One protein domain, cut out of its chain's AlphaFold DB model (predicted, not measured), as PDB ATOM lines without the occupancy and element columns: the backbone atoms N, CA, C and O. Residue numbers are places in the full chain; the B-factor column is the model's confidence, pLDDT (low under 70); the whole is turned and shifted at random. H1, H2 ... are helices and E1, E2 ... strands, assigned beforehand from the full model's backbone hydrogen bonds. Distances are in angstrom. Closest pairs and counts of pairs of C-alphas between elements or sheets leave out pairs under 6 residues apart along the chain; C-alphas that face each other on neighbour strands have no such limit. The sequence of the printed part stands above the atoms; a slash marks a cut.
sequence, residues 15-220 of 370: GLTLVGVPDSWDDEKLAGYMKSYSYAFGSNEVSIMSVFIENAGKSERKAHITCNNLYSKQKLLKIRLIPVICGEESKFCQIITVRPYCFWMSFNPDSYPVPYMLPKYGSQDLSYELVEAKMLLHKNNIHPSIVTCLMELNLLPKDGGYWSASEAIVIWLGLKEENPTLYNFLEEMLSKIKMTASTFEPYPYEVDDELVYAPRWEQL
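This is residues 15 to 220 of the 370 residues of an uncharacterized protein of Theileria annulata (UniProt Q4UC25). A curled, strongly twisted sheet of five strands has helices over both faces, a three-layer build with H1 and H2 on one face and H3 and H6 on the other. H4, H5 and H6 form a helical end beyond E4, and an arm within residues 101 to 122 reaches to the opposite end. The 206 printed residues have seven named helices and five named strands, in the order E1 H1 E2 E3 H2 E4 E5 H3 H4 H5 H6 H7. The sheet's order is E2 E3 E1 E5 E4, all antiparallel, and the class is mixed. The whole is compact, radius of gyration of the C-alphas 18.1 A, though elongated, 63 by 32 by 31 A.

Find C-alpha 15 at (-25.916, -34.342, 7.819), where E1, residues 15 to 19, begins. Next come H1, 27 to 41, 21.8 A long; E2, 48 to 54; E3, 62 to 67; H2, 70 to 78; E4, 81 to 85; and E5, 93 to 100, 23.1 A. Further on are H3, 123 to 135; H4, 143 to 152; H5, 165 to 178; H6, 180 to 198, 26.4 A; and H7, 209 to 212, ending at C-alpha 212 (-34.963, -21.084, 3.980).

Look first at the hairpin E2 and E3, with N 52 and O 64 2.9 A apart. E3 and E1 have N 18 and O 63 at 2.7 A, E1 and E5 have N 17 and O 99 at 2.8 A, and the hairpin E4 and E5 has N 96 and O 82 at 2.8 A. E1, H1 and E2 form a split strand-helix-strand unit, two strands running the same way with E3 between them, its crossover right-handed. H2 is on the sheet at a height of 8.5 A; H3 and H6 lie over E5 and E4. H4 only grazes the sheet and touches H6 at a steep tilt of 60 degrees, closest C-alphas Cys 149 and Leu 186, 6.1 A. H5 is not on the sheet; residues 172 to 176 touch H6, closest C-alphas Lys 176 and Tyr 183, 5.4 A. H7 touches no helix. Every O i to N i+4 pair is within hydrogen-bond range in H2, H4 and H6, against 8 of 11 in H1, 8 of 9 in H3 and 8 of 10 in H5; H7 is too short for one.

The farthest C-alphas, of Asp 110 and Glu 177, are 64.3 A apart. The printed part has no cut; its long links are E5 to H3 and H4 to H5. Mean pLDDT of the printed part is 77.6; among the residues under 70 are 101 to 124 and 205 to 220.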
ATOM      1  N   GLY A  15     -26.217 -35.123   6.619       69.69
ATOM      2  CA  GLY A  15     -25.916 -34.342   7.819       69.69
ATOM      3  C   GLY A  15     -27.101 -34.071   8.757       69.69
ATOM      4  O   GLY A  15     -28.247 -33.989   8.296       69.69
ATOM      5  N   LEU A  16     -26.807 -33.860  10.043       81.88
ATOM      6  CA  LEU A  16     -27.665 -33.269  11.083       81.88
ATOM      7  C   LEU A  16     -26.874 -32.252  11.909       81.88
ATOM      8  O   LEU A  16     -25.659 -32.378  12.021       81.88
ATOM      9  N   THR A  17     -27.562 -31.260  12.471       84.88
ATOM     10  CA  THR A  17     -26.976 -30.270  13.377       84.88
ATOM     11  C   THR A  17     -27.612 -30.458  14.725       84.88
ATOM     12  O   THR A  17     -28.832 -30.448  14.851       84.88
ATOM     13  N   LEU A  18     -26.773 -30.584  15.728       88.62
ATOM     14  CA  LEU A  18     -27.137 -30.530  17.120       88.62
ATOM     15  C   LEU A  18     -26.854 -29.121  17.628       88.62
ATOM     16  O   LEU A  18     -25.798 -28.569  17.332       88.62
ATOM     17  N   VAL A  19     -27.795 -28.537  18.358       88.69
ATOM     18  CA  VAL A  19     -27.644 -27.221  18.995       88.69
ATOM     19  C   VAL A  19     -27.848 -27.390  20.494       88.69
ATOM     20  O   VAL A  19     -28.748 -28.130  20.892       88.69
ATOM     21  N   GLY A  20     -27.018 -26.725  21.302       88.31
ATOM     22  CA  GLY A  20     -27.044 -26.863  22.759       88.31
ATOM     23  C   GLY A  20     -26.220 -28.043  23.266       88.31
ATOM     24  O   GLY A  20     -26.609 -28.695  24.230       88.31
ATOM     25  N   VAL A  21     -25.130 -28.381  22.568       90.38
ATOM     26  CA  VAL A  21     -24.238 -29.478  22.967       90.38
ATOM     27  C   VAL A  21     -23.477 -29.072  24.240       90.38
ATOM     28  O   VAL A  21     -22.835 -28.025  24.211       90.38
ATOM     29  N   PRO A  22     -23.486 -29.878  25.321       89.62
ATOM     30  CA  PRO A  22     -22.793 -29.542  26.568       89.62
ATOM     31  C   PRO A  22     -21.304 -29.294  26.345       89.62
ATOM     32  O   PRO A  22     -20.675 -30.046  25.602       89.62
ATOM     33  N   ASP A  23     -20.717 -28.294  26.998       86.81
ATOM     34  CA  ASP A  23     -19.310 -27.901  26.805       86.81
ATOM     35  C   ASP A  23     -18.327 -29.026  27.155       86.81
ATOM     36  O   ASP A  23     -17.271 -29.165  26.538       86.81
ATOM     37  N   SER A  24     -18.701 -29.875  28.111       86.75
ATOM     38  CA  SER A  24     -17.904 -31.022  28.551       86.75
ATOM     39  C   SER A  24     -17.886 -32.204  27.572       86.75
ATOM     40  O   SER A  24     -17.221 -33.204  27.845       86.75
ATOM     41  N   TRP A  25     -18.653 -32.160  26.477       89.19
ATOM     42  CA  TRP A  25     -18.751 -33.277  25.533       89.19
ATOM     43  C   TRP A  25     -17.782 -33.121  24.360       89.19
ATOM     44  O   TRP A  25     -17.651 -32.042  23.779       89.19
ATOM     45  N   ASP A  26     -17.122 -34.216  24.001       87.44
ATOM     46  CA  ASP A  26     -16.313 -34.354  22.792       87.44
ATOM     47  C   ASP A  26     -17.072 -35.141  21.707       87.44
ATOM     48  O   ASP A  26     -18.216 -35.573  21.898       87.44
ATOM     49  N   ASP A  27     -16.435 -35.297  20.546       83.81
ATOM     50  CA  ASP A  27     -17.014 -35.969  19.382       83.81
ATOM     51  C   ASP A  27     -17.410 -37.424  19.690       83.81
ATOM     52  O   ASP A  27     -18.482 -37.882  19.279       83.81
ATOM     53  N   GLU A  28     -16.572 -38.147  20.441       85.62
ATOM     54  CA  GLU A  28     -16.781 -39.557  20.785       85.62
ATOM     55  C   GLU A  28     -17.951 -39.730  21.752       85.62
ATOM     56  O   GLU A  28     -18.857 -40.531  21.496       85.62
ATOM     57  N   LYS A  29     -17.981 -38.941  22.831       89.94
ATOM     58  CA  LYS A  29     -19.058 -38.959  23.822       89.94
ATOM     59  C   LYS A  29     -20.388 -38.583  23.188       89.94
ATOM     60  O   LYS A  29     -21.392 -39.249  23.442       89.94
ATOM     61  N   LEU A  30     -20.403 -37.566  22.327       90.50
ATOM     62  CA  LEU A  30     -21.606 -37.151  21.617       90.50
ATOM     63  C   LEU A  30     -22.109 -38.247  20.669       90.50
ATOM     64  O   LEU A  30     -23.294 -38.585  20.698       90.50
ATOM     65  N   ALA A  31     -21.226 -38.846  19.863       88.12
ATOM     66  CA  ALA A  31     -21.591 -39.931  18.954       88.12
ATOM     67  C   ALA A  31     -22.107 -41.172  19.700       88.12
ATOM     68  O   ALA A  31     -23.127 -41.746  19.306       88.12
ATOM     69  N   GLY A  32     -21.419 -41.578  20.772       89.06
ATOM     70  CA  GLY A  32     -21.804 -42.708  21.616       89.06
ATOM     71  C   GLY A  32     -23.168 -42.486  22.262       89.06
ATOM     72  O   GLY A  32     -24.075 -43.308  22.102       89.06
ATOM     73  N   TYR A  33     -23.360 -41.323  22.886       93.12
ATOM     74  CA  TYR A  33     -24.618 -40.987  23.542       93.12
ATOM     75  C   TYR A  33     -25.778 -40.961  22.545       93.12
ATOM     76  O   TYR A  33     -26.817 -41.572  22.785       93.12
ATOM     77  N   MET A  34     -25.593 -40.317  21.388       91.00
ATOM     78  CA  MET A  34     -26.578 -40.272  20.302       91.00
ATOM     79  C   MET A  34     -27.001 -41.672  19.838       91.00
ATOM     80  O   MET A  34     -28.194 -41.937  19.661       91.00
ATOM     81  N   LYS A  35     -26.029 -42.571  19.633       90.75
ATOM     82  CA  LYS A  35     -26.286 -43.957  19.222       90.75
ATOM     83  C   LYS A  35     -27.112 -44.694  20.265       90.75
ATOM     84  O   LYS A  35     -28.183 -45.203  19.923       90.75
ATOM     85  N   SER A  36     -26.660 -44.680  21.519       91.56
ATOM     86  CA  SER A  36     -27.344 -45.341  22.628       91.56
ATOM     87  C   SER A  36     -28.744 -44.773  22.842       91.56
ATOM     88  O   SER A  36     -29.711 -45.527  22.898       91.56
ATOM     89  N   TYR A  37     -28.897 -43.450  22.877       93.25
ATOM     90  CA  TYR A  37     -30.196 -42.807  23.072       93.25
ATOM     91  C   TYR A  37     -31.193 -43.153  21.955       93.25
ATOM     92  O   TYR A  37     -32.392 -43.291  22.198       93.25
ATOM     93  N   SER A  38     -30.711 -43.389  20.727       91.50
ATOM     94  CA  SER A  38     -31.572 -43.767  19.602       91.50
ATOM     95  C   SER A  38     -32.350 -45.070  19.817       91.50
ATOM     96  O   SER A  38     -33.392 -45.261  19.180       91.50
ATOM     97  N   TYR A  39     -31.888 -45.961  20.703       89.69
ATOM     98  CA  TYR A  39     -32.590 -47.207  21.012       89.69
ATOM     99  C   TYR A  39     -33.902 -46.986  21.770       89.69
ATOM    100  O   TYR A  39     -34.826 -47.789  21.617       89.69
ATOM    101  N   ALA A  40     -34.065 -45.837  22.440       86.12
ATOM    102  CA  ALA A  40     -35.348 -45.414  23.008       86.12
ATOM    103  C   ALA A  40     -36.446 -45.276  21.937       86.12
ATOM    104  O   ALA A  40     -37.631 -45.392  22.238       86.12
ATOM    105  N   PHE A  41     -36.048 -45.080  20.677       85.12
ATOM    106  CA  PHE A  41     -36.928 -44.878  19.526       85.12
ATOM    107  C   PHE A  41     -36.901 -46.066  18.546       85.12
ATOM    108  O   PHE A  41     -37.313 -45.940  17.389       85.12
ATOM    109  N   GLY A  42     -36.410 -47.228  18.993       83.81
ATOM    110  CA  GLY A  42     -36.432 -48.491  18.255       83.81
ATOM    111  C   GLY A  42     -35.068 -49.176  18.155       83.81
ATOM    112  O   GLY A  42     -34.023 -48.534  18.208       83.81
ATOM    113  N   SER A  43     -35.084 -50.491  17.940       78.25
ATOM    114  CA  SER A  43     -33.914 -51.384  18.012       78.25
ATOM    115  C   SER A  43     -32.895 -51.255  16.878       78.25
ATOM    116  O   SER A  43     -31.801 -51.800  16.982       78.25
ATOM    117  N   ASN A  44     -33.228 -50.574  15.783       77.81
ATOM    118  CA  ASN A  44     -32.342 -50.504  14.621       77.81
ATOM    119  C   ASN A  44     -31.151 -49.585  14.894       77.81
ATOM    120  O   ASN A  44     -31.348 -48.440  15.285       77.81
ATOM    121  N   GLU A  45     -29.932 -50.043  14.654       78.75
ATOM    122  CA  GLU A  45     -28.736 -49.239  14.893       78.75
ATOM    123  C   GLU A  45     -28.671 -48.000  13.978       78.75
ATOM    124  O   GLU A  45     -29.079 -48.037  12.813       78.75
ATOM    125  N   VAL A  46     -28.161 -46.890  14.521       83.88
ATOM    126  CA  VAL A  46     -27.799 -45.696  13.746       83.88
ATOM    127  C   VAL A  46     -26.294 -45.661  13.545       83.88
ATOM    128  O   VAL A  46     -25.523 -45.854  14.482       83.88
ATOM    129  N   SER A  47     -25.861 -45.371  12.323       76.62
ATOM    130  CA  SER A  47     -24.441 -45.275  12.008       76.62
ATOM    131  C   SER A  47     -24.058 -43.838  11.662       76.62
ATOM    132  O   SER A  47     -24.554 -43.222  10.712       76.62
ATOM    133  N   ILE A  48     -23.176 -43.316  12.512       77.56
ATOM    134  CA  ILE A  48     -22.577 -41.986  12.453       77.56
ATOM    135  C   ILE A  48     -21.165 -42.158  11.891       77.56
ATOM    136  O   ILE A  48     -20.404 -42.971  12.417       77.56
ATOM    137  N   MET A  49     -20.849 -41.434  10.818       68.69
ATOM    138  CA  MET A  49     -19.541 -41.456  10.155       68.69
ATOM    139  C   MET A  49     -18.577 -40.445  10.764       68.69
ATOM    140  O   MET A  49     -17.418 -40.771  10.996       68.69
ATOM    141  N   SER A  50     -19.049 -39.223  11.001       71.06
ATOM    142  CA  SER A  50     -18.249 -38.171  11.612       71.06
ATOM    143  C   SER A  50     -19.106 -37.245  12.459       71.06
ATOM    144  O   SER A  50     -20.312 -37.094  12.232       71.06
ATOM    145  N   VAL A  51     -18.447 -36.623  13.426       76.50
ATOM    146  CA  VAL A  51     -18.967 -35.537  14.247       76.50
ATOM    147  C   VAL A  51     -17.963 -34.398  14.142       76.50
ATOM    148  O   VAL A  51     -16.761 -34.637  14.097       76.50
ATOM    149  N   PHE A  52     -18.463 -33.177  14.022       78.12
ATOM    150  CA  PHE A  52     -17.656 -31.969  14.052       78.12
ATOM    151  C   PHE A  52     -18.334 -30.962  14.972       78.12
ATOM    152  O   PHE A  52     -19.432 -30.496  14.666       78.12
ATOM    153  N   ILE A  53     -17.710 -30.643  16.100       78.56
ATOM    154  CA  ILE A  53     -18.230 -29.655  17.047       78.56
ATOM    155  C   ILE A  53     -17.714 -28.255  16.684       78.56
ATOM    156  O   ILE A  53     -16.512 -28.000  16.636       78.56
ATOM    157  N   GLU A  54     -18.644 -27.321  16.494       75.50
ATOM    158  CA  GLU A  54     -18.378 -25.890  16.382       75.50
ATOM    159  C   GLU A  54     -18.318 -25.281  17.793       75.50
ATOM    160  O   GLU A  54     -19.333 -25.114  18.478       75.50
ATOM    161  N   ASN A  55     -17.107 -24.948  18.245       66.00
ATOM    162  CA  ASN A  55     -16.909 -24.228  19.500       66.00
ATOM    163  C   ASN A  55     -17.206 -22.744  19.272       66.00
ATOM    164  O   ASN A  55     -16.365 -21.998  18.766       66.00
ATOM    165  N   ALA A  56     -18.411 -22.314  19.630       60.25
ATOM    166  CA  ALA A  56     -18.811 -20.930  19.464       60.25
ATOM    167  C   ALA A  56     -18.490 -20.110  20.722       60.25
ATOM    168  O   ALA A  56     -18.800 -20.510  21.838       60.25
ATOM    169  N   GLY A  57     -17.864 -18.941  20.553       62.03
ATOM    170  CA  GLY A  57     -17.434 -18.119  21.692       62.03
ATOM    171  C   GLY A  57     -18.569 -17.404  22.443       62.03
ATOM    172  O   GLY A  57     -18.435 -17.150  23.634       62.03
ATOM    173  N   LYS A  58     -19.666 -17.035  21.764       59.25
ATOM    174  CA  LYS A  58     -20.799 -16.277  22.354       59.25
ATOM    175  C   LYS A  58     -22.184 -16.878  22.091       59.25
ATOM    176  O   LYS A  58     -23.152 -16.399  22.673       59.25
ATOM    177  N   SER A  59     -22.291 -17.859  21.201       68.75
ATOM    178  CA  SER A  59     -23.550 -18.524  20.855       68.75
ATOM    179  C   SER A  59     -23.572 -19.945  21.404       68.75
ATOM    180  O   SER A  59     -22.554 -20.467  21.848       68.75
ATOM    181  N   GLU A  60     -24.739 -20.573  21.343       82.06
ATOM    182  CA  GLU A  60     -24.927 -21.961  21.757       82.06
ATOM    183  C   GLU A  60     -24.018 -22.891  20.949       82.06
ATOM    184  O   GLU A  60     -23.897 -22.744  19.727       82.06
ATOM    185  N   ARG A  61     -23.377 -23.841  21.634       85.31
ATOM    186  CA  ARG A  61     -22.443 -24.790  21.023       85.31
ATOM    187  C   ARG A  61     -23.192 -25.713  20.061       85.31
ATOM    188  O   ARG A  61     -24.246 -26.268  20.402       85.31
ATOM    189  N   LYS A  62     -22.657 -25.862  18.848       85.00
ATOM    190  CA  LYS A  62     -23.265 -26.650  17.768       85.00
ATOM    191  C   LYS A  62     -22.385 -27.851  17.444       85.00
ATOM    192  O   LYS A  62     -21.169 -27.798  17.594       85.00
ATOM    193  N   ALA A  63     -22.987 -28.934  16.976       83.50
ATOM    194  CA  ALA A  63     -22.252 -30.053  16.404       83.50
ATOM    195  C   ALA A  63     -22.909 -30.542  15.123       83.50
ATOM    196  O   ALA A  63     -24.130 -30.580  15.008       83.50
ATOM    197  N   HIS A  64     -22.096 -30.960  14.170       82.00
ATOM    198  CA  HIS A  64     -22.519 -31.415  12.863       82.00
ATOM    199  C   HIS A  64     -22.194 -32.896  12.723       82.00
ATOM    200  O   HIS A  64     -21.037 -33.303  12.773       82.00
ATOM    201  N   ILE A  65     -23.232 -33.710  12.568       78.88
ATOM    202  CA  ILE A  65     -23.139 -35.165  12.479       78.88
ATOM    203  C   ILE A  65     -23.365 -35.585  11.040       78.88
ATOM    204  O   ILE A  65     -24.362 -35.189  10.441       78.88
ATOM    205  N   THR A  66     -22.508 -36.448  10.504       74.81
ATOM    206  CA  THR A  66     -22.729 -37.103   9.213       74.81
ATOM    207  C   THR A  66     -23.152 -38.556   9.415       74.81
ATOM    208  O   THR A  66     -22.578 -39.301  10.207       74.81
ATOM    209  N   CYS A  67     -24.204 -38.967   8.714       72.12
ATOM    210  CA  CYS A  67     -24.725 -40.329   8.742       72.12
ATOM    211  C   CYS A  67     -24.218 -41.114   7.533       72.12
ATOM    212  O   CYS A  67     -24.120 -40.571   6.433       72.12
ATOM    213  N   ASN A  68     -24.006 -42.417   7.703       69.44
ATOM    214  CA  ASN A  68     -23.585 -43.288   6.601       69.44
ATOM    215  C   ASN A  68     -24.691 -43.590   5.579       69.44
ATOM    216  O   ASN A  68     -24.412 -43.995   4.454       69.44
ATOM    217  N   ASN A  69     -25.957 -43.465   5.980       66.31
ATOM    218  CA  ASN A  69     -27.102 -43.828   5.164       66.31
ATOM    219  C   ASN A  69     -28.360 -43.043   5.563       66.31
ATOM    220  O   ASN A  69     -28.463 -42.464   6.651       66.31
ATOM    221  N   LEU A  70     -29.323 -42.988   4.633       70.00
ATOM    222  CA  LEU A  70     -30.539 -42.180   4.786       70.00
ATOM    223  C   LEU A  70     -31.389 -42.664   5.961       70.00
ATOM    224  O   LEU A  70     -32.057 -41.862   6.607       70.00
ATOM    225  N   TYR A  71     -31.330 -43.963   6.248       75.19
ATOM    226  CA  TYR A  71     -32.044 -44.577   7.353       75.19
ATOM    227  C   TYR A  71     -31.593 -44.011   8.706       75.19
ATOM    228  O   TYR A  71     -32.429 -43.546   9.481       75.19
ATOM    229  N   SER A  72     -30.282 -43.968   8.956       79.19
ATOM    230  CA  SER A  72     -29.693 -43.402  10.173       79.19
ATOM    231  C   SER A  72     -30.081 -41.935  10.328       79.19
ATOM    232  O   SER A  72     -30.576 -41.543  11.382       79.19
ATOM    233  N   LYS A  73     -29.986 -41.144   9.247       81.19
ATOM    234  CA  LYS A  73     -30.425 -39.740   9.247       81.19
ATOM    235  C   LYS A  73     -31.905 -39.604   9.607       81.19
ATOM    236  O   LYS A  73     -32.259 -38.801  10.461       81.19
ATOM    237  N   GLN A  74     -32.777 -40.376   8.958       80.12
ATOM    238  CA  GLN A  74     -34.218 -40.332   9.214       80.12
ATOM    239  C   GLN A  74     -34.562 -40.757  10.638       80.12
ATOM    240  O   GLN A  74     -35.441 -40.155  11.247       80.12
ATOM    241  N   LYS A  75     -33.884 -41.776  11.178       83.38
ATOM    242  CA  LYS A  75     -34.092 -42.218  12.556       83.38
ATOM    243  C   LYS A  75     -33.669 -41.135  13.544       83.38
ATOM    244  O   LYS A  75     -34.449 -40.813  14.430       83.38
ATOM    245  N   LEU A  76     -32.494 -40.539  13.358       86.94
ATOM    246  CA  LEU A  76     -32.022 -39.453  14.211       86.94
ATOM    247  C   LEU A  76     -32.911 -38.201  14.109       86.94
ATOM    248  O   LEU A  76     -33.192 -37.594  15.128       86.94
ATOM    249  N   LEU A  77     -33.464 -37.872  12.935       84.50
ATOM    250  CA  LEU A  77     -34.428 -36.765  12.783       84.50
ATOM    251  C   LEU A  77     -35.775 -36.988  13.475       84.50
ATOM    252  O   LEU A  77     -36.491 -36.022  13.728       84.50
ATOM    253  N   LYS A  78     -36.155 -38.241  13.761       83.31
ATOM    254  CA  LYS A  78     -37.333 -38.509  14.603       83.31
ATOM    255  C   LYS A  78     -37.089 -38.089  16.048       83.31
ATOM    256  O   LYS A  78     -38.041 -37.810  16.765       83.31
ATOM    257  N   ILE A  79     -35.830 -38.058  16.464       87.62
ATOM    258  CA  ILE A  79     -35.414 -37.621  17.786       87.62
ATOM    259  C   ILE A  79     -35.195 -36.116  17.689       87.62
ATOM    260  O   ILE A  79     -34.098 -35.683  17.383       87.62
ATOM    261  N   ARG A  80     -36.239 -35.303  17.875       84.56
ATOM    262  CA  ARG A  80     -36.090 -33.840  17.761       84.56
ATOM    263  C   ARG A  80     -35.366 -33.216  18.951       84.56
ATOM    264  O   ARG A  80     -34.654 -32.235  18.771       84.56
ATOM    265  N   LEU A  81     -35.540 -33.784  20.143       91.12
ATOM    266  CA  LEU A  81     -34.947 -33.294  21.384       91.12
ATOM    267  C   LEU A  81     -34.309 -34.432  22.172       91.12
ATOM    268  O   LEU A  81     -34.851 -35.539  22.250       91.12
ATOM    269  N   ILE A  82     -33.179 -34.125  22.798       93.44
ATOM    270  CA  ILE A  82     -32.432 -35.054  23.638       93.44
ATOM    271  C   ILE A  82     -32.143 -34.345  24.962       93.44
ATOM    272  O   ILE A  82     -31.311 -33.436  24.989       93.44
ATOM    273  N   PRO A  83     -32.821 -34.713  26.061       92.81
ATOM    274  CA  PRO A  83     -32.429 -34.244  27.373       92.81
ATOM    275  C   PRO A  83     -31.094 -34.884  27.756       92.81
ATOM    276  O   PRO A  83     -30.840 -36.061  27.490       92.81
ATOM    277  N   VAL A  84     -30.239 -34.090  28.387       92.50
ATOM    278  CA  VAL A  84     -28.921 -34.509  28.863       92.50
ATOM    279  C   VAL A  84     -28.678 -33.948  30.255       92.50
ATOM    280  O   VAL A  84     -29.177 -32.876  30.610       92.50
ATOM    281  N   ILE A  85     -27.926 -34.695  31.057       89.81
ATOM    282  CA  ILE A  85     -27.506 -34.286  32.394       89.81
ATOM    283  C   ILE A  85     -26.033 -33.900  32.293       89.81
ATOM    284  O   ILE A  85     -25.203 -34.695  31.867       89.81
ATOM    285  N   CYS A  86     -25.728 -32.650  32.628       82.94
ATOM    286  CA  CYS A  86     -24.393 -32.073  32.482       82.94
ATOM    287  C   CYS A  86     -23.622 -32.038  33.810       82.94
ATOM    288  O   CYS A  86     -22.421 -31.784  33.819       82.94
ATOM    289  N   GLY A  87     -24.299 -32.287  34.938       75.06
ATOM    290  CA  GLY A  87     -23.683 -32.302  36.265       75.06
ATOM    291  C   GLY A  87     -23.284 -30.902  36.741       75.06
ATOM    292  O   GLY A  87     -24.098 -30.215  37.355       75.06
ATOM    293  N   GLU A  88     -22.042 -30.496  36.468       63.28
ATOM    294  CA  GLU A  88     -21.375 -29.310  37.045       63.28
ATOM    295  C   GLU A  88     -21.272 -28.099  36.097       63.28
ATOM    296  O   GLU A  88     -20.604 -27.113  36.406       63.28
ATOM    297  N   GLU A  89     -21.935 -28.134  34.940       62.16
ATOM    298  CA  GLU A  89     -22.010 -26.973  34.044       62.16
ATOM    299  C   GLU A  89     -22.935 -25.869  34.599       62.16
ATOM    300  O   GLU A  89     -23.633 -26.038  35.601       62.16
ATOM    301  N   SER A  90     -22.994 -24.724  33.906       63.00
ATOM    302  CA  SER A  90     -23.889 -23.597  34.236       63.00
ATOM    303  C   SER A  90     -25.365 -24.003  34.409       63.00
ATOM    304  O   SER A  90     -26.128 -23.311  35.086       63.00
ATOM    305  N   LYS A  91     -25.765 -25.144  33.826       73.88
ATOM    306  CA  LYS A  91     -27.064 -25.800  33.998       73.88
ATOM    307  C   LYS A  91     -26.857 -27.297  34.259       73.88
ATOM    308  O   LYS A  91     -26.182 -27.964  33.482       73.88
ATOM    309  N   PHE A  92     -27.502 -27.836  35.299       82.25
ATOM    310  CA  PHE A  92     -27.427 -29.267  35.651       82.25
ATOM    311  C   PHE A  92     -28.023 -30.184  34.567       82.25
ATOM    312  O   PHE A  92     -27.515 -31.278  34.336       82.25
ATOM    313  N   CYS A  93     -29.091 -29.738  33.899       88.25
ATOM    314  CA  CYS A  93     -29.692 -30.409  32.748       88.25
ATOM    315  C   CYS A  93     -29.755 -29.443  31.564       88.25
ATOM    316  O   CYS A  93     -29.990 -28.244  31.745       88.25
ATOM    317  N   GLN A  94     -29.615 -29.981  30.359       90.00
ATOM    318  CA  GLN A  94     -29.770 -29.256  29.099       90.00
ATOM    319  C   GLN A  94     -30.603 -30.090  28.120       90.00
ATOM    320  O   GLN A  94     -30.865 -31.273  28.352       90.00
ATOM    321  N   ILE A  95     -31.064 -29.465  27.041       92.19
ATOM    322  CA  ILE A  95     -31.779 -30.141  25.959       92.19
ATOM    323  C   ILE A  95     -31.031 -29.841  24.671       92.19
ATOM    324  O   ILE A  95     -30.974 -28.693  24.246       92.19
ATOM    325  N   ILE A  96     -30.497 -30.885  24.046       93.44
ATOM    326  CA  ILE A  96     -29.916 -30.798  22.712       93.44
ATOM    327  C   ILE A  96     -31.060 -30.856  21.702       93.44
ATOM    328  O   ILE A  96     -31.860 -31.798  21.706       93.44
ATOM    329  N   THR A  97     -31.109 -29.883  20.800       91.31
ATOM    330  CA  THR A  97     -32.037 -29.896  19.667       91.31
ATOM    331  C   THR A  97     -31.377 -30.543  18.458       91.31
ATOM    332  O   THR A  97     -30.308 -30.110  18.028       91.31
ATOM    333  N   VAL A  98     -32.046 -31.526  17.852       89.62
ATOM    334  CA  VAL A  98     -31.629 -32.154  16.593       89.62
ATOM    335  C   VAL A  98     -32.340 -31.481  15.426       89.62
ATOM    336  O   VAL A  98     -33.548 -31.618  15.228       89.62
ATOM    337  N   ARG A  99     -31.564 -30.776  14.610       83.19
ATOM    338  CA  ARG A  99     -32.024 -30.097  13.403       83.19
ATOM    339  C   ARG A  99     -31.460 -30.781  12.161       83.19
ATOM    340  O   ARG A  99     -30.368 -31.355  12.186       83.19
ATOM    341  N   PRO A 100     -32.175 -30.734  11.036       75.19
ATOM    342  CA  PRO A 100     -31.600 -31.126   9.764       75.19
ATOM    343  C   PRO A 100     -30.410 -30.227   9.415       75.19
ATOM    344  O   PRO A 100     -30.503 -29.006   9.503       75.19
ATOM    345  N   TYR A 101     -29.312 -30.835   8.967       64.00
ATOM    346  CA  TYR A 101     -28.158 -30.113   8.435       64.00
ATOM    347  C   TYR A 101     -27.941 -30.450   6.972       64.00
ATOM    348  O   TYR A 101     -28.237 -31.563   6.511       64.00
ATOM    349  N   CYS A 102     -27.457 -29.450   6.244       56.25
ATOM    350  CA  CYS A 102     -27.170 -29.523   4.825       56.25
ATOM    351  C   CYS A 102     -25.657 -29.609   4.632       56.25
ATOM    352  O   CYS A 102     -24.915 -28.852   5.248       56.25
ATOM    353  N   PHE A 103     -25.221 -30.492   3.740       49.22
ATOM    354  CA  PHE A 103     -23.881 -30.451   3.176       49.22
ATOM    355  C   PHE A 103     -23.971 -30.475   1.654       49.22
ATOM    356  O   PHE A 103     -24.954 -30.929   1.058       49.22
ATOM    357  N   TRP A 104     -22.912 -29.967   1.041       49.38
ATOM    358  CA  TRP A 104     -22.769 -29.853  -0.394       49.38
ATOM    359  C   TRP A 104     -22.226 -31.154  -0.986       49.38
ATOM    360  O   TRP A 104     -21.325 -31.771  -0.426       49.38
ATOM    361  N   MET A 105     -22.772 -31.572  -2.123       40.72
ATOM    362  CA  MET A 105     -22.282 -32.704  -2.901       40.72
ATOM    363  C   MET A 105     -21.308 -32.209  -3.960       40.72
ATOM    364  O   MET A 105     -21.699 -31.422  -4.816       40.72
ATOM    365  N   SER A 106     -20.076 -32.707  -3.964       39.44
ATOM    366  CA  SER A 106     -19.235 -32.609  -5.155       39.44
ATOM    367  C   SER A 106     -19.500 -33.827  -6.042       39.44
ATOM    368  O   SER A 106     -19.564 -34.948  -5.547       39.44
ATOM    369  N   PHE A 107     -19.737 -33.608  -7.334       38.34
ATOM    370  CA  PHE A 107     -19.978 -34.663  -8.323       38.34
ATOM    371  C   PHE A 107     -18.687 -35.183  -8.979       38.34
ATOM    372  O   PHE A 107     -18.775 -36.145  -9.730       38.34
ATOM    373  N   ASN A 108     -17.545 -34.527  -8.725       40.72
ATOM    374  CA  ASN A 108     -16.153 -34.884  -9.049       40.72
ATOM    375  C   ASN A 108     -15.204 -33.959  -8.245       40.72
ATOM    376  O   ASN A 108     -15.629 -32.852  -7.920       40.72
ATOM    377  N   PRO A 109     -13.923 -34.303  -7.997       42.00
ATOM    378  CA  PRO A 109     -12.972 -33.433  -7.280       42.00
ATOM    379  C   PRO A 109     -12.887 -31.997  -7.825       42.00
ATOM    380  O   PRO A 109     -12.763 -31.052  -7.055       42.00
ATOM    381  N   ASP A 110     -13.044 -31.841  -9.142       42.81
ATOM    382  CA  ASP A 110     -13.010 -30.550  -9.844       42.81
ATOM    383  C   ASP A 110     -14.392 -29.886 -10.013       42.81
ATOM    384  O   ASP A 110     -14.521 -28.845 -10.661       42.81
ATOM    385  N   SER A 111     -15.472 -30.506  -9.526       38.59
ATOM    386  CA  SER A 111     -16.824 -29.966  -9.683       38.59
ATOM    387  C   SER A 111     -17.177 -29.001  -8.557       38.59
ATOM    388  O   SER A 111     -16.846 -29.234  -7.397       38.59
ATOM    389  N   TYR A 112     -17.920 -27.943  -8.889       41.19
ATOM    390  CA  TYR A 112     -18.463 -27.059  -7.866       41.19
ATOM    391  C   TYR A 112     -19.413 -27.839  -6.944       41.19
ATOM    392  O   TYR A 112     -20.337 -28.485  -7.452       41.19
ATOM    393  N   PRO A 113     -19.234 -27.755  -5.615       46.81
ATOM    394  CA  PRO A 113     -20.127 -28.393  -4.665       46.81
ATOM    395  C   PRO A 113     -21.570 -27.900  -4.876       46.81
ATOM    396  O   PRO A 113     -21.847 -26.701  -4.887       46.81
ATOM    397  N   VAL A 114     -22.503 -28.827  -5.077       38.88
ATOM    398  CA  VAL A 114     -23.930 -28.570  -5.297       38.88
ATOM    399  C   VAL A 114     -24.698 -28.876  -4.012       38.88
ATOM    400  O   VAL A 114     -24.606 -29.991  -3.498       38.88
ATOM    401  N   PRO A 115     -25.505 -27.943  -3.488       44.19
ATOM    402  CA  PRO A 115     -26.273 -28.197  -2.279       44.19
ATOM    403  C   PRO A 115     -27.375 -29.217  -2.586       44.19
ATOM    404  O   PRO A 115     -28.233 -28.989  -3.446       44.19
ATOM    405  N   TYR A 116     -27.362 -30.355  -1.890       41.56
ATOM    406  CA  TYR A 116     -28.458 -31.315  -1.958       41.56
ATOM    407  C   TYR A 116     -29.539 -30.889  -0.965       41.56
ATOM    408  O   TYR A 116     -29.283 -30.750   0.227       41.56
ATOM    409  N   MET A 117     -30.727 -30.609  -1.499       43.78
ATOM    410  CA  MET A 117     -31.759 -29.763  -0.892       43.78
ATOM    411  C   MET A 117     -32.058 -29.989   0.602       43.78
ATOM    412  O   MET A 117     -32.185 -31.110   1.095       43.78
ATOM    413  N   LEU A 118     -32.296 -28.846   1.248       46.25
ATOM    414  CA  LEU A 118     -32.818 -28.619   2.591       46.25
ATOM    415  C   LEU A 118     -34.029 -29.512   2.915       46.25
ATOM    416  O   LEU A 118     -35.016 -29.507   2.172       46.25
ATOM    417  N   PRO A 119     -34.087 -30.140   4.096       48.94
ATOM    418  CA  PRO A 119     -35.312 -30.109   4.870       48.94
ATOM    419  C   PRO A 119     -35.502 -28.644   5.258       48.94
ATOM    420  O   PRO A 119     -34.671 -28.079   5.966       48.94
ATOM    421  N   LYS A 120     -36.526 -28.005   4.694       56.44
ATOM    422  CA  LYS A 120     -36.901 -26.636   5.038       56.44
ATOM    423  C   LYS A 120     -37.246 -26.629   6.526       56.44
ATOM    424  O   LYS A 120     -38.282 -27.170   6.891       56.44
ATOM    425  N   TYR A 121     -36.319 -26.146   7.344       57.69
ATOM    426  CA  TYR A 121     -36.457 -26.048   8.790       57.69
ATOM    427  C   TYR A 121     -36.589 -24.571   9.104       57.69
ATOM    428  O   TYR A 121     -35.609 -23.852   8.962       57.69
ATOM    429  N   GLY A 122     -37.799 -24.114   9.396       62.16
ATOM    430  CA  GLY A 122     -38.079 -22.688   9.588       62.16
ATOM    431  C   GLY A 122     -38.585 -22.378  10.990       62.16
ATOM    432  O   GLY A 122     -38.598 -23.234  11.874       62.16
ATOM    433  N   SER A 123     -39.092 -21.167  11.184       65.88
ATOM    434  CA  SER A 123     -39.710 -20.715  12.432       65.88
ATOM    435  C   SER A 123     -40.862 -21.624  12.885       65.88
ATOM    436  O   SER A 123     -41.043 -21.858  14.081       65.88
ATOM    437  N   GLN A 124     -41.598 -22.223  11.939       65.94
ATOM    438  CA  GLN A 124     -42.623 -23.228  12.237       65.94
ATOM    439  C   GLN A 124     -42.040 -24.469  12.928       65.94
ATOM    440  O   GLN A 124     -42.695 -25.042  13.797       65.94
ATOM    441  N   ASP A 125     -40.805 -24.865  12.619       70.94
ATOM    442  CA  ASP A 125     -40.162 -26.015  13.251       70.94
ATOM    443  C   ASP A 125     -39.724 -25.763  14.691       70.94
ATOM    444  O   ASP A 125     -39.765 -26.690  15.502       70.94
ATOM    445  N   LEU A 126     -39.429 -24.512  15.053       75.69
ATOM    446  CA  LEU A 126     -39.204 -24.127  16.450       75.69
ATOM    447  C   LEU A 126     -40.457 -24.363  17.301       75.69
ATOM    448  O   LEU A 126     -40.366 -24.778  18.455       75.69
ATOM    449  N   SER A 127     -41.645 -24.157  16.723       75.69
ATOM    450  CA  SER A 127     -42.899 -24.459  17.420       75.69
ATOM    451  C   SER A 127     -43.049 -25.961  17.697       75.69
ATOM    452  O   SER A 127     -43.520 -26.338  18.771       75.69
ATOM    453  N   TYR A 128     -42.568 -26.823  16.789       78.81
ATOM    454  CA  TYR A 128     -42.530 -28.269  17.010       78.81
ATOM    455  C   TYR A 128     -41.525 -28.657  18.097       78.81
ATOM    456  O   TYR A 128     -41.848 -29.520  18.905       78.81
ATOM    457  N   GLU A 129     -40.360 -28.004  18.190       84.75
ATOM    458  CA  GLU A 129     -39.421 -28.216  19.307       84.75
ATOM    459  C   GLU A 129     -40.102 -27.943  20.655       84.75
ATOM    460  O   GLU A 129     -40.036 -28.755  21.573       84.75
ATOM    461  N   LEU A 130     -40.852 -26.846  20.766       83.19
ATOM    462  CA  LEU A 130     -41.569 -26.515  21.998       83.19
ATOM    463  C   LEU A 130     -42.680 -27.531  22.331       83.19
ATOM    464  O   LEU A 130     -42.926 -27.834  23.502       83.19
ATOM    465  N   VAL A 131     -43.354 -28.079  21.316       82.88
ATOM    466  CA  VAL A 131     -44.334 -29.163  21.497       82.88
ATOM    467  C   VAL A 131     -43.652 -30.448  21.970       82.88
ATOM    468  O   VAL A 131     -44.127 -31.065  22.922       82.88
ATOM    469  N   GLU A 132     -42.526 -30.829  21.368       84.81
ATOM    470  CA  GLU A 132     -41.748 -32.012  21.758       84.81
ATOM    471  C   GLU A 132     -41.208 -31.888  23.192       84.81
ATOM    472  O   GLU A 132     -41.281 -32.840  23.971       84.81
ATOM    473  N   ALA A 133     -40.770 -30.694  23.607       86.75
ATOM    474  CA  ALA A 133     -40.330 -30.449  24.981       86.75
ATOM    475  C   ALA A 133     -41.474 -30.672  25.981       86.75
ATOM    476  O   ALA A 133     -41.312 -31.358  26.991       86.75
ATOM    477  N   LYS A 134     -42.681 -30.188  25.660       84.69
ATOM    478  CA  LYS A 134     -43.887 -30.470  26.454       84.69
ATOM    479  C   LYS A 134     -44.246 -31.954  26.446       84.69
ATOM    480  O   LYS A 134     -44.775 -32.456  27.439       84.69
ATOM    481  N   MET A 135     -43.943 -32.676  25.368       83.38
ATOM    482  CA  MET A 135     -44.191 -34.113  25.300       83.38
ATOM    483  C   MET A 135     -43.295 -34.917  26.241       83.38
ATOM    484  O   MET A 135     -43.762 -35.931  26.754       83.38
ATOM    485  N   LEU A 136     -42.090 -34.442  26.573       82.88
ATOM    486  CA  LEU A 136     -41.237 -35.050  27.610       82.88
ATOM    487  C   LEU A 136     -41.846 -34.970  29.024       82.88
ATOM    488  O   LEU A 136     -41.473 -35.741  29.910       82.88
ATOM    489  N   LEU A 137     -42.798 -34.056  29.252       82.19
ATOM    490  CA  LEU A 137     -43.519 -33.915  30.524       82.19
ATOM    491  C   LEU A 137     -44.705 -34.877  30.639       82.19
ATOM    492  O   LEU A 137     -45.233 -35.097  31.735       82.19
ATOM    493  N   HIS A 138     -45.160 -35.432  29.517       80.19
ATOM    494  CA  HIS A 138     -46.361 -36.247  29.481       80.19
ATOM    495  C   HIS A 138     -46.105 -37.630  30.086       80.19
ATOM    496  O   HIS A 138     -45.141 -38.312  29.744       80.19
ATOM    497  N   LYS A 139     -47.018 -38.095  30.947       70.88
ATOM    498  CA  LYS A 139     -46.878 -39.371  31.676       70.88
ATOM    499  C   LYS A 139     -46.671 -40.578  30.752       70.88
ATOM    500  O   LYS A 139     -45.912 -41.476  31.091       70.88
ATOM    501  N   ASN A 140     -47.296 -40.564  29.574       68.50
ATOM    502  CA  ASN A 140     -47.212 -41.656  28.593       68.50
ATOM    503  C   ASN A 140     -45.976 -41.584  27.679       68.50
ATOM    504  O   ASN A 140     -45.777 -42.483  26.872       68.50
ATOM    505  N   ASN A 141     -45.171 -40.520  27.770       70.06
ATOM    506  CA  ASN A 141     -43.985 -40.315  26.934       70.06
ATOM    507  C   ASN A 141     -42.740 -40.024  27.786       70.06
ATOM    508  O   ASN A 141     -41.815 -39.344  27.362       70.06
ATOM    509  N   ILE A 142     -42.726 -40.533  29.019       66.38
ATOM    510  CA  ILE A 142     -41.642 -40.313  29.980       66.38
ATOM    511  C   ILE A 142     -40.403 -41.180  29.696       66.38
ATOM    512  O   ILE A 142     -39.339 -40.944  30.265       66.38
ATOM    513  N   HIS A 143     -40.531 -42.167  28.802       77.94
ATOM    514  CA  HIS A 143     -39.468 -43.111  28.450       77.94
ATOM    515  C   HIS A 143     -38.138 -42.446  28.062       77.94
ATOM    516  O   HIS A 143     -37.121 -42.868  28.607       77.94
ATOM    517  N   PRO A 144     -38.089 -41.399  27.216       84.50
ATOM    518  CA  PRO A 144     -36.815 -40.792  26.829       84.50
ATOM    519  C   PRO A 144     -36.102 -40.098  28.008       84.50
ATOM    520  O   PRO A 144     -34.882 -40.183  28.151       84.50
ATOM    521  N   SER A 145     -36.864 -39.491  28.923       89.31
ATOM    522  CA  SER A 145     -36.327 -38.877  30.147       89.31
ATOM    523  C   SER A 145     -35.822 -39.924  31.147       89.31
ATOM    524  O   SER A 145     -34.777 -39.731  31.757       89.31
ATOM    525  N   ILE A 146     -36.528 -41.053  31.292       90.06
ATOM    526  CA  ILE A 146     -36.077 -42.188  32.119       90.06
ATOM    527  C   ILE A 146     -34.765 -42.758  31.581       90.06
ATOM    528  O   ILE A 146     -33.822 -42.959  32.341       90.06
ATOM    529  N   VAL A 147     -34.693 -42.983  30.267       91.75
ATOM    530  CA  VAL A 147     -33.497 -43.505  29.596       91.75
ATOM    531  C   VAL A 147     -32.297 -42.597  29.846       91.75
ATOM    532  O   VAL A 147     -31.234 -43.093  30.197       91.75
ATOM    533  N   THR A 148     -32.487 -41.279  29.764       92.88
ATOM    534  CA  THR A 148     -31.448 -40.289  30.089       92.88
ATOM    535  C   THR A 148     -30.912 -40.473  31.511       92.88
ATOM    536  O   THR A 148     -29.701 -40.541  31.706       92.88
ATOM    537  N   CYS A 149     -31.794 -40.621  32.507       93.31
ATOM    538  CA  CYS A 149     -31.368 -40.845  33.890       93.31
ATOM    539  C   CYS A 149     -30.589 -42.160  34.062       93.31
ATOM    540  O   CYS A 149     -29.582 -42.196  34.766       93.31
ATOM    541  N   LEU A 150     -31.043 -43.238  33.415       94.12
ATOM    542  CA  LEU A 150     -30.384 -44.544  33.485       94.12
ATOM    543  C   LEU A 150     -29.013 -44.543  32.791       94.12
ATOM    544  O   LEU A 150     -28.067 -45.132  33.310       94.12
ATOM    545  N   MET A 151     -28.889 -43.867  31.645       93.44
ATOM    546  CA  MET A 151     -27.618 -43.703  30.931       93.44
ATOM    547  C   MET A 151     -26.606 -42.895  31.751       93.44
ATOM    548  O   MET A 151     -25.428 -43.246  31.780       93.44
ATOM    549  N   GLU A 152     -27.048 -41.850  32.457       91.25
ATOM    550  CA  GLU A 152     -26.158 -41.010  33.269       91.25
ATOM    551  C   GLU A 152     -25.486 -41.800  34.402       91.25
ATOM    552  O   GLU A 152     -24.289 -41.653  34.649       91.25
ATOM    553  N   LEU A 153     -26.221 -42.726  35.028       90.38
ATOM    554  CA  LEU A 153     -25.680 -43.629  36.049       90.38
ATOM    555  C   LEU A 153     -25.024 -44.897  35.484       90.38
ATOM    556  O   LEU A 153     -24.671 -45.791  36.249       90.38
ATOM    557  N   ASN A 154     -24.829 -44.973  34.164       90.62
ATOM    558  CA  ASN A 154     -24.292 -46.138  33.449       90.62
ATOM    559  C   ASN A 154     -25.070 -47.443  33.715       90.62
ATOM    560  O   ASN A 154     -24.513 -48.533  33.613       90.62
ATOM    561  N   LEU A 155     -26.357 -47.337  34.063       92.62
ATOM    562  CA  LEU A 155     -27.270 -48.482  34.135       92.62
ATOM    563  C   LEU A 155     -27.721 -48.915  32.736       92.62
ATOM    564  O   LEU A 155     -28.101 -50.064  32.533       92.62
ATOM    565  N   LEU A 156     -27.656 -47.991  31.777       93.06
ATOM    566  CA  LEU A 156     -27.699 -48.268  30.349       93.06
ATOM    567  C   LEU A 156     -26.389 -47.801  29.698       93.06
ATOM    568  O   LEU A 156     -25.787 -46.832  30.176       93.06
ATOM    569  N   PRO A 157     -25.959 -48.435  28.592       89.81
ATOM    570  CA  PRO A 157     -24.807 -47.977  27.826       89.81
ATOM    571  C   PRO A 157     -24.987 -46.536  27.338       89.81
ATOM    572  O   PRO A 157     -26.070 -46.154  26.889       89.81
ATOM    573  N   LYS A 158     -23.907 -45.751  27.384       89.00
ATOM    574  CA  LYS A 158     -23.836 -44.374  26.852       89.00
ATOM    575  C   LYS A 158     -22.764 -44.182  25.777       89.00
ATOM    576  O   LYS A 158     -22.557 -43.077  25.294       89.00
ATOM    577  N   ASP A 159     -22.077 -45.259  25.431       84.69
ATOM    578  CA  ASP A 159     -20.941 -45.353  24.511       84.69
ATOM    579  C   ASP A 159     -21.350 -45.833  23.105       84.69
ATOM    580  O   ASP A 159     -20.510 -46.087  22.246       84.69
ATOM    581  N   GLY A 160     -22.651 -45.951  22.849       83.50
ATOM    582  CA  GLY A 160     -23.210 -46.525  21.630       83.50
ATOM    583  C   GLY A 160     -23.589 -47.998  21.760       83.50
ATOM    584  O   GLY A 160     -24.129 -48.551  20.803       83.50
ATOM    585  N   GLY A 161     -23.362 -48.623  22.921       84.19
ATOM    586  CA  GLY A 161     -23.792 -49.990  23.193       84.19
ATOM    587  C   GLY A 161     -25.305 -50.186  23.043       84.19
ATOM    588  O   GLY A 161     -26.109 -49.300  23.356       84.19
ATOM    589  N   TYR A 162     -25.682 -51.370  22.555       87.06
ATOM    590  CA  TYR A 162     -27.075 -51.778  22.395       87.06
ATOM    591  C   TYR A 162     -27.761 -51.992  23.747       87.06
ATOM    592  O   TYR A 162     -27.191 -52.593  24.652       87.06
ATOM    593  N   TRP A 163     -29.016 -51.560  23.833       90.25
ATOM    594  CA  TRP A 163     -29.949 -51.886  24.910       90.25
ATOM    595  C   TRP A 163     -31.383 -51.864  24.362       90.25
ATOM    596  O   TRP A 163     -31.633 -51.371  23.254       90.25
ATOM    597  N   SER A 164     -32.344 -52.406  25.114       85.44
ATOM    598  CA  SER A 164     -33.753 -52.454  24.686       85.44
ATOM    599  C   SER A 164     -34.695 -51.628  25.569       85.44
ATOM    600  O   SER A 164     -34.525 -51.533  26.782       85.44
ATOM    601  N   ALA A 165     -35.760 -51.067  24.984       83.31
ATOM    602  CA  ALA A 165     -36.759 -50.303  25.741       83.31
ATOM    603  C   ALA A 165     -37.383 -51.108  26.896       83.31
ATOM    604  O   ALA A 165     -37.619 -50.562  27.970       83.31
ATOM    605  N   SER A 166     -37.611 -52.408  26.694       85.19
ATOM    606  CA  SER A 166     -38.117 -53.306  27.735       85.19
ATOM    607  C   SER A 166     -37.141 -53.442  28.902       85.19
ATOM    608  O   SER A 166     -37.560 -53.358  30.051       85.19
ATOM    609  N   GLU A 167     -35.849 -53.591  28.618       86.31
ATOM    610  CA  GLU A 167     -34.788 -53.667  29.627       86.31
ATOM    611  C   GLU A 167     -34.705 -52.384  30.461       86.31
ATOM    612  O   GLU A 167     -34.718 -52.454  31.687       86.31
ATOM    613  N   ALA A 168     -34.739 -51.211  29.821       88.81
ATOM    614  CA  ALA A 168     -34.743 -49.929  30.525       88.81
ATOM    615  C   ALA A 168     -35.921 -49.800  31.510       88.81
ATOM    616  O   ALA A 168     -35.760 -49.307  32.626       88.81
ATOM    617  N   ILE A 169     -37.110 -50.271  31.118       88.25
ATOM    618  CA  ILE A 169     -38.303 -50.257  31.976       88.25
ATOM    619  C   ILE A 169     -38.151 -51.231  33.144       88.25
ATOM    620  O   ILE A 169     -38.497 -50.880  34.271       88.25
ATOM    621  N   VAL A 170     -37.646 -52.439  32.886       90.81
ATOM    622  CA  VAL A 170     -37.419 -53.450  33.929       90.81
ATOM    623  C   VAL A 170     -36.426 -52.933  34.965       90.81
ATOM    624  O   VAL A 170     -36.725 -53.008  36.153       90.81
ATOM    625  N   ILE A 171     -35.312 -52.334  34.533       92.12
ATOM    626  CA  ILE A 171     -34.333 -51.705  35.431       92.12
ATOM    627  C   ILE A 171     -35.011 -50.612  36.262       92.12
ATOM    628  O   ILE A 171     -34.928 -50.625  37.486       92.12
ATOM    629  N   TRP A 172     -35.727 -49.686  35.615       92.06
ATOM    630  CA  TRP A 172     -36.385 -48.578  36.309       92.06
ATOM    631  C   TRP A 172     -37.371 -49.050  37.386       92.06
ATOM    632  O   TRP A 172     -37.374 -48.527  38.499       92.06
ATOM    633  N   LEU A 173     -38.216 -50.034  37.060       91.00
ATOM    634  CA  LEU A 173     -39.218 -50.560  37.986       91.00
ATOM    635  C   LEU A 173     -38.589 -51.416  39.091       91.00
ATOM    636  O   LEU A 173     -38.994 -51.280  40.243       91.00
ATOM    637  N   GLY A 174     -37.591 -52.241  38.764       92.31
ATOM    638  CA  GLY A 174     -36.887 -53.088  39.731       92.31
ATOM    639  C   GLY A 174     -36.150 -52.273  40.794       92.31
ATOM    640  O   GLY A 174     -36.225 -52.586  41.980       92.31
ATOM    641  N   LEU A 175     -35.543 -51.145  40.407       93.38
ATOM    642  CA  LEU A 175     -34.839 -50.256  41.338       93.38
ATOM    643  C   LEU A 175     -35.719 -49.734  42.472       93.38
ATOM    644  O   LEU A 175     -35.224 -49.518  43.576       93.38
ATOM    645  N   LYS A 176     -37.018 -49.553  42.224       91.06
ATOM    646  CA  LYS A 176     -37.958 -49.085  43.244       91.06
ATOM    647  C   LYS A 176     -38.056 -50.048  44.429       91.06
ATOM    648  O   LYS A 176     -38.255 -49.607  45.559       91.06
ATOM    649  N   GLU A 177     -37.940 -51.343  44.162       91.12
ATOM    650  CA  GLU A 177     -38.057 -52.401  45.164       91.12
ATOM    651  C   GLU A 177     -36.681 -52.807  45.707       91.12
ATOM    652  O   GLU A 177     -36.519 -52.978  46.914       91.12
ATOM    653  N   GLU A 178     -35.677 -52.906  44.833       93.19
ATOM    654  CA  GLU A 178     -34.349 -53.433  45.164       93.19
ATOM    655  C   GLU A 178     -33.407 -52.389  45.779       93.19
ATOM    656  O   GLU A 178     -32.604 -52.716  46.654       93.19
ATOM    657  N   ASN A 179     -33.485 -51.125  45.343       93.69
ATOM    658  CA  ASN A 179     -32.631 -50.046  45.844       93.69
ATOM    659  C   ASN A 179     -33.376 -48.696  45.887       93.69
ATOM    660  O   ASN A 179     -33.148 -47.819  45.042       93.69
ATOM    661  N   PRO A 180     -34.236 -48.486  46.904       92.56
ATOM    662  CA  PRO A 180     -35.063 -47.285  47.014       92.56
ATOM    663  C   PRO A 180     -34.258 -45.982  47.064       92.56
ATOM    664  O   PRO A 180     -34.716 -44.951  46.579       92.56
ATOM    665  N   THR A 181     -33.048 -46.007  47.631       94.62
ATOM    666  CA  THR A 181     -32.173 -44.829  47.698       94.62
ATOM    667  C   THR A 181     -31.723 -44.392  46.305       94.62
ATOM    668  O   THR A 181     -31.831 -43.213  45.972       94.62
ATOM    669  N   LEU A 182     -31.269 -45.337  45.475       93.00
ATOM    670  CA  LEU A 182     -30.884 -45.066  44.089       93.00
ATOM    671  C   LEU A 182     -32.090 -44.643  43.241       93.00
ATOM    672  O   LEU A 182     -31.989 -43.708  42.448       93.00
ATOM    673  N   TYR A 183     -33.241 -45.290  43.441       93.88
ATOM    674  CA  TYR A 183     -34.485 -44.925  42.764       93.88
ATOM    675  C   TYR A 183     -34.911 -43.483  43.077       93.88
ATOM    676  O   TYR A 183     -35.187 -42.714  42.158       93.88
ATOM    677  N   ASN A 184     -34.890 -43.077  44.351       93.69
ATOM    678  CA  ASN A 184     -35.228 -41.707  44.748       93.69
ATOM    679  C   ASN A 184     -34.279 -40.680  44.109       93.69
ATOM    680  O   ASN A 184     -34.730 -39.645  43.622       93.69
ATOM    681  N   PHE A 185     -32.980 -40.983  44.034       93.06
ATOM    682  CA  PHE A 185     -32.009 -40.124  43.354       93.06
ATOM    683  C   PHE A 185     -32.299 -39.988  41.844       93.06
ATOM    684  O   PHE A 185     -32.263 -38.888  41.289       93.06
ATOM    685  N   LEU A 186     -32.657 -41.087  41.173       92.50
ATOM    686  CA  LEU A 186     -33.080 -41.070  39.769       92.50
ATOM    687  C   LEU A 186     -34.386 -40.285  39.557       92.50
ATOM    688  O   LEU A 186     -34.529 -39.592  38.544       92.50
ATOM    689  N   GLU A 187     -35.333 -40.351  40.498       92.56
ATOM    690  CA  GLU A 187     -36.549 -39.530  40.471       92.56
ATOM    691  C   GLU A 187     -36.247 -38.035  40.651       92.56
ATOM    692  O   GLU A 187     -36.852 -37.202  39.969       92.56
ATOM    693  N   GLU A 188     -35.275 -37.675  41.492       91.81
ATOM    694  CA  GLU A 188     -34.792 -36.296  41.608       91.81
ATOM    695  C   GLU A 188     -34.170 -35.802  40.293       91.81
ATOM    696  O   GLU A 188     -34.498 -34.707  39.827       91.81
ATOM    697  N   MET A 189     -33.328 -36.611  39.641       91.38
ATOM    698  CA  MET A 189     -32.783 -36.292  38.312       91.38
ATOM    699  C   MET A 189     -33.893 -36.118  37.270       91.38
ATOM    700  O   MET A 189     -33.898 -35.143  36.516       91.38
ATOM    701  N   LEU A 190     -34.879 -37.014  37.268       92.06
ATOM    702  CA  LEU A 190     -36.032 -36.940  36.376       92.06
ATOM    703  C   LEU A 190     -36.849 -35.662  36.611       92.06
ATOM    704  O   LEU A 190     -37.339 -35.054  35.657       92.06
ATOM    705  N   SER A 191     -36.981 -35.224  37.864       91.31
ATOM    706  CA  SER A 191     -37.610 -33.948  38.214       91.31
ATOM    707  C   SER A 191     -36.849 -32.759  37.617       91.31
ATOM    708  O   SER A 191     -37.462 -31.872  37.020       91.31
ATOM    709  N   LYS A 192     -35.510 -32.772  37.666       91.94
ATOM    710  CA  LYS A 192     -34.668 -31.730  37.049       91.94
ATOM    711  C   LYS A 192     -34.785 -31.709  35.521       91.94
ATOM    712  O   LYS A 192     -34.879 -30.625  34.938       91.94
ATOM    713  N   ILE A 193     -34.862 -32.874  34.868       92.19
ATOM    714  CA  ILE A 193     -35.149 -32.963  33.423       92.19
ATOM    715  C   ILE A 193     -36.517 -32.348  33.115       92.19
ATOM    716  O   ILE A 193     -36.625 -31.516  32.216       92.19
ATOM    717  N   LYS A 194     -37.560 -32.696  33.878       91.00
ATOM    718  CA  LYS A 194     -38.910 -32.140  33.688       91.00
ATOM    719  C   LYS A 194     -38.944 -30.629  33.889       91.00
ATOM    720  O   LYS A 194     -39.571 -29.925  33.106       91.00
ATOM    721  N   MET A 195     -38.252 -30.119  34.902       91.69
ATOM    722  CA  MET A 195     -38.138 -28.681  35.120       91.69
ATOM    723  C   MET A 195     -37.488 -28.000  33.907       91.69
ATOM    724  O   MET A 195     -38.033 -27.026  33.399       91.69
ATOM    725  N   THR A 196     -36.410 -28.574  33.375       91.94
ATOM    726  CA  THR A 196     -35.712 -28.055  32.186       91.94
ATOM    727  C   THR A 196     -36.598 -28.090  30.941       91.94
ATOM    728  O   THR A 196     -36.673 -27.113  30.210       91.94
ATOM    729  N   ALA A 197     -37.332 -29.183  30.723       90.44
ATOM    730  CA  ALA A 197     -38.274 -29.297  29.613       90.44
ATOM    731  C   ALA A 197     -39.465 -28.328  29.738       90.44
ATOM    732  O   ALA A 197     -39.978 -27.856  28.727       90.44
ATOM    733  N   SER A 198     -39.899 -27.995  30.960       90.00
ATOM    734  CA  SER A 198     -40.989 -27.036  31.184       90.00
ATOM    735  C   SER A 198     -40.611 -25.582  30.906       90.00
ATOM    736  O   SER A 198     -41.476 -24.794  30.530       90.00
ATOM    737  N   THR A 199     -39.335 -25.240  31.077       91.81
ATOM    738  CA  THR A 199     -38.784 -23.900  30.840       91.81
ATOM    739  C   THR A 199     -37.992 -23.827  29.537       91.81
ATOM    740  O   THR A 199     -37.305 -22.840  29.293       91.81
ATOM    741  N   PHE A 200     -38.069 -24.871  28.708       91.44
ATOM    742  CA  PHE A 200     -37.346 -24.945  27.451       91.44
ATOM    743  C   PHE A 200     -37.863 -23.904  26.461       91.44
ATOM    744  O   PHE A 200     -39.048 -23.880  26.116       91.44
ATOM    745  N   GLU A 201     -36.934 -23.104  25.953       89.06
ATOM    746  CA  GLU A 201     -37.145 -22.220  24.818       89.06
ATOM    747  C   GLU A 201     -36.287 -22.719  23.648       89.06
ATOM    748  O   GLU A 201     -35.093 -22.966  23.837       89.06
ATOM    749  N   PRO A 202     -36.870 -22.897  22.447       86.31
ATOM    750  CA  PRO A 202     -36.119 -23.291  21.263       86.31
ATOM    751  C   PRO A 202     -34.959 -22.338  20.986       86.31
ATOM    752  O   PRO A 202     -35.126 -21.118  21.014       86.31
ATOM    753  N   TYR A 203     -33.801 -22.892  20.633       84.31
ATOM    754  CA  TYR A 203     -32.661 -22.081  20.219       84.31
ATOM    755  C   TYR A 203     -33.029 -21.217  19.009       84.31
ATOM    756  O   TYR A 203     -33.643 -21.745  18.071       84.31
ATOM    757  N   PRO A 204     -32.651 -19.928  18.979       74.75
ATOM    758  CA  PRO A 204     -33.032 -19.039  17.895       74.75
ATOM    759  C   PRO A 204     -32.587 -19.616  16.552       74.75
ATOM    760  O   PRO A 204     -31.518 -20.220  16.417       74.75
ATOM    761  N   TYR A 205     -33.454 -19.473  15.560       67.62
ATOM    762  CA  TYR A 205     -33.129 -19.821  14.191       67.62
ATOM    763  C   TYR A 205     -32.588 -18.557  13.516       67.62
ATOM    764  O   TYR A 205     -33.323 -17.605  13.287       67.62
ATOM    765  N   GLU A 206     -31.273 -18.521  13.294       58.81
ATOM    766  CA  GLU A 206     -30.532 -17.327  12.844       58.81
ATOM    767  C   GLU A 206     -30.725 -17.010  11.348       58.81
ATOM    768  O   GLU A 206     -30.166 -16.039  10.843       58.81
ATOM    769  N   VAL A 207     -31.504 -17.826  10.630       57.72
ATOM    770  CA  VAL A 207     -31.749 -17.692   9.190       57.72
ATOM    771  C   VAL A 207     -33.209 -17.310   8.965       57.72
ATOM    772  O   VAL A 207     -34.106 -17.926   9.525       57.72
ATOM    773  N   ASP A 208     -33.461 -16.301   8.138       58.34
ATOM    774  CA  ASP A 208     -34.825 -15.896   7.786       58.34
ATOM    775  C   ASP A 208     -35.569 -17.031   7.056       58.34
ATOM    776  O   ASP A 208     -35.023 -17.664   6.146       58.34
ATOM    777  N   ASP A 209     -36.830 -17.263   7.418       56.00
ATOM    778  CA  ASP A 209     -37.716 -18.204   6.736       56.00
ATOM    779  C   ASP A 209     -37.788 -17.907   5.237       56.00
ATOM    780  O   ASP A 209     -37.731 -18.831   4.425       56.00
ATOM    781  N   GLU A 210     -37.843 -16.634   4.837       54.16
ATOM    782  CA  GLU A 210     -37.862 -16.277   3.417       54.16
ATOM    783  C   GLU A 210     -36.635 -16.820   2.674       54.16
ATOM    784  O   GLU A 210     -36.768 -17.282   1.540       54.16
ATOM    785  N   LEU A 211     -35.473 -16.868   3.336       52.38
ATOM    786  CA  LEU A 211     -34.242 -17.452   2.806       52.38
ATOM    787  C   LEU A 211     -34.286 -18.985   2.824       52.38
ATOM    788  O   LEU A 211     -33.893 -19.611   1.840       52.38
ATOM    789  N   VAL A 212     -34.803 -19.613   3.888       50.12
ATOM    790  CA  VAL A 212     -34.963 -21.084   3.980       50.12
ATOM    791  C   VAL A 212     -35.876 -21.620   2.882       50.12
ATOM    792  O   VAL A 212     -35.640 -22.688   2.304       50.12
ATOM    793  N   TYR A 213     -36.948 -20.885   2.598       50.62
ATOM    794  CA  TYR A 213     -37.935 -21.239   1.591       50.62
ATOM    795  C   TYR A 213     -37.600 -20.667   0.206       50.62
ATOM    796  O   TYR A 213     -38.281 -21.034  -0.762       50.62
ATOM    797  N   ALA A 214     -36.542 -19.851   0.089       48.16
ATOM    798  CA  ALA A 214     -36.140 -19.214  -1.155       48.16
ATOM    799  C   ALA A 214     -35.789 -20.246  -2.241       48.16
ATOM    800  O   ALA A 214     -35.102 -21.242  -2.002       48.16
ATOM    801  N   PRO A 215     -36.167 -19.988  -3.503       40.31
ATOM    802  CA  PRO A 215     -35.770 -20.812  -4.646       40.31
ATOM    803  C   PRO A 215     -34.290 -20.631  -5.053       40.31
ATOM    804  O   PRO A 215     -33.848 -21.230  -6.042       40.31
ATOM    805  N   ARG A 216     -33.530 -19.778  -4.345       44.72
ATOM    806  CA  ARG A 216     -32.124 -19.427  -4.612       44.72
ATOM    807  C   ARG A 216     -31.264 -19.675  -3.369       44.72
ATOM    808  O   ARG A 216     -31.193 -18.840  -2.481       44.72
ATOM    809  N   TRP A 217     -30.570 -20.810  -3.338       44.59
ATOM    810  CA  TRP A 217     -29.671 -21.174  -2.235       44.59
ATOM    811  C   TRP A 217     -28.447 -20.258  -2.110       44.59
ATOM    812  O   TRP A 217     -27.834 -20.218  -1.050       44.59
ATOM    813  N   GLU A 218     -28.092 -19.506  -3.159       45.00
ATOM    814  CA  GLU A 218     -26.963 -18.562  -3.128       45.00
ATOM    815  C   GLU A 218     -27.155 -17.463  -2.063       45.00
ATOM    816  O   GLU A 218     -26.182 -16.878  -1.605       45.00
ATOM    817  N   GLN A 219     -28.400 -17.206  -1.644       38.75
ATOM    818  CA  GLN A 219     -28.757 -16.232  -0.606       38.75
ATOM    819  C   GLN A 219     -28.713 -16.816   0.821       38.75
ATOM    820  O   GLN A 219     -28.780 -16.065   1.785       38.75
ATOM    821  N   LEU A 220     -28.587 -18.143   0.955       39.19
ATOM    822  CA  LEU A 220     -28.400 -18.864   2.224       39.19
ATOM    823  C   LEU A 220     -26.918 -19.047   2.589       39.19
ATOM    824  O   LEU A 220     -26.607 -19.607   3.641       39.19
TER     825      LEU A 220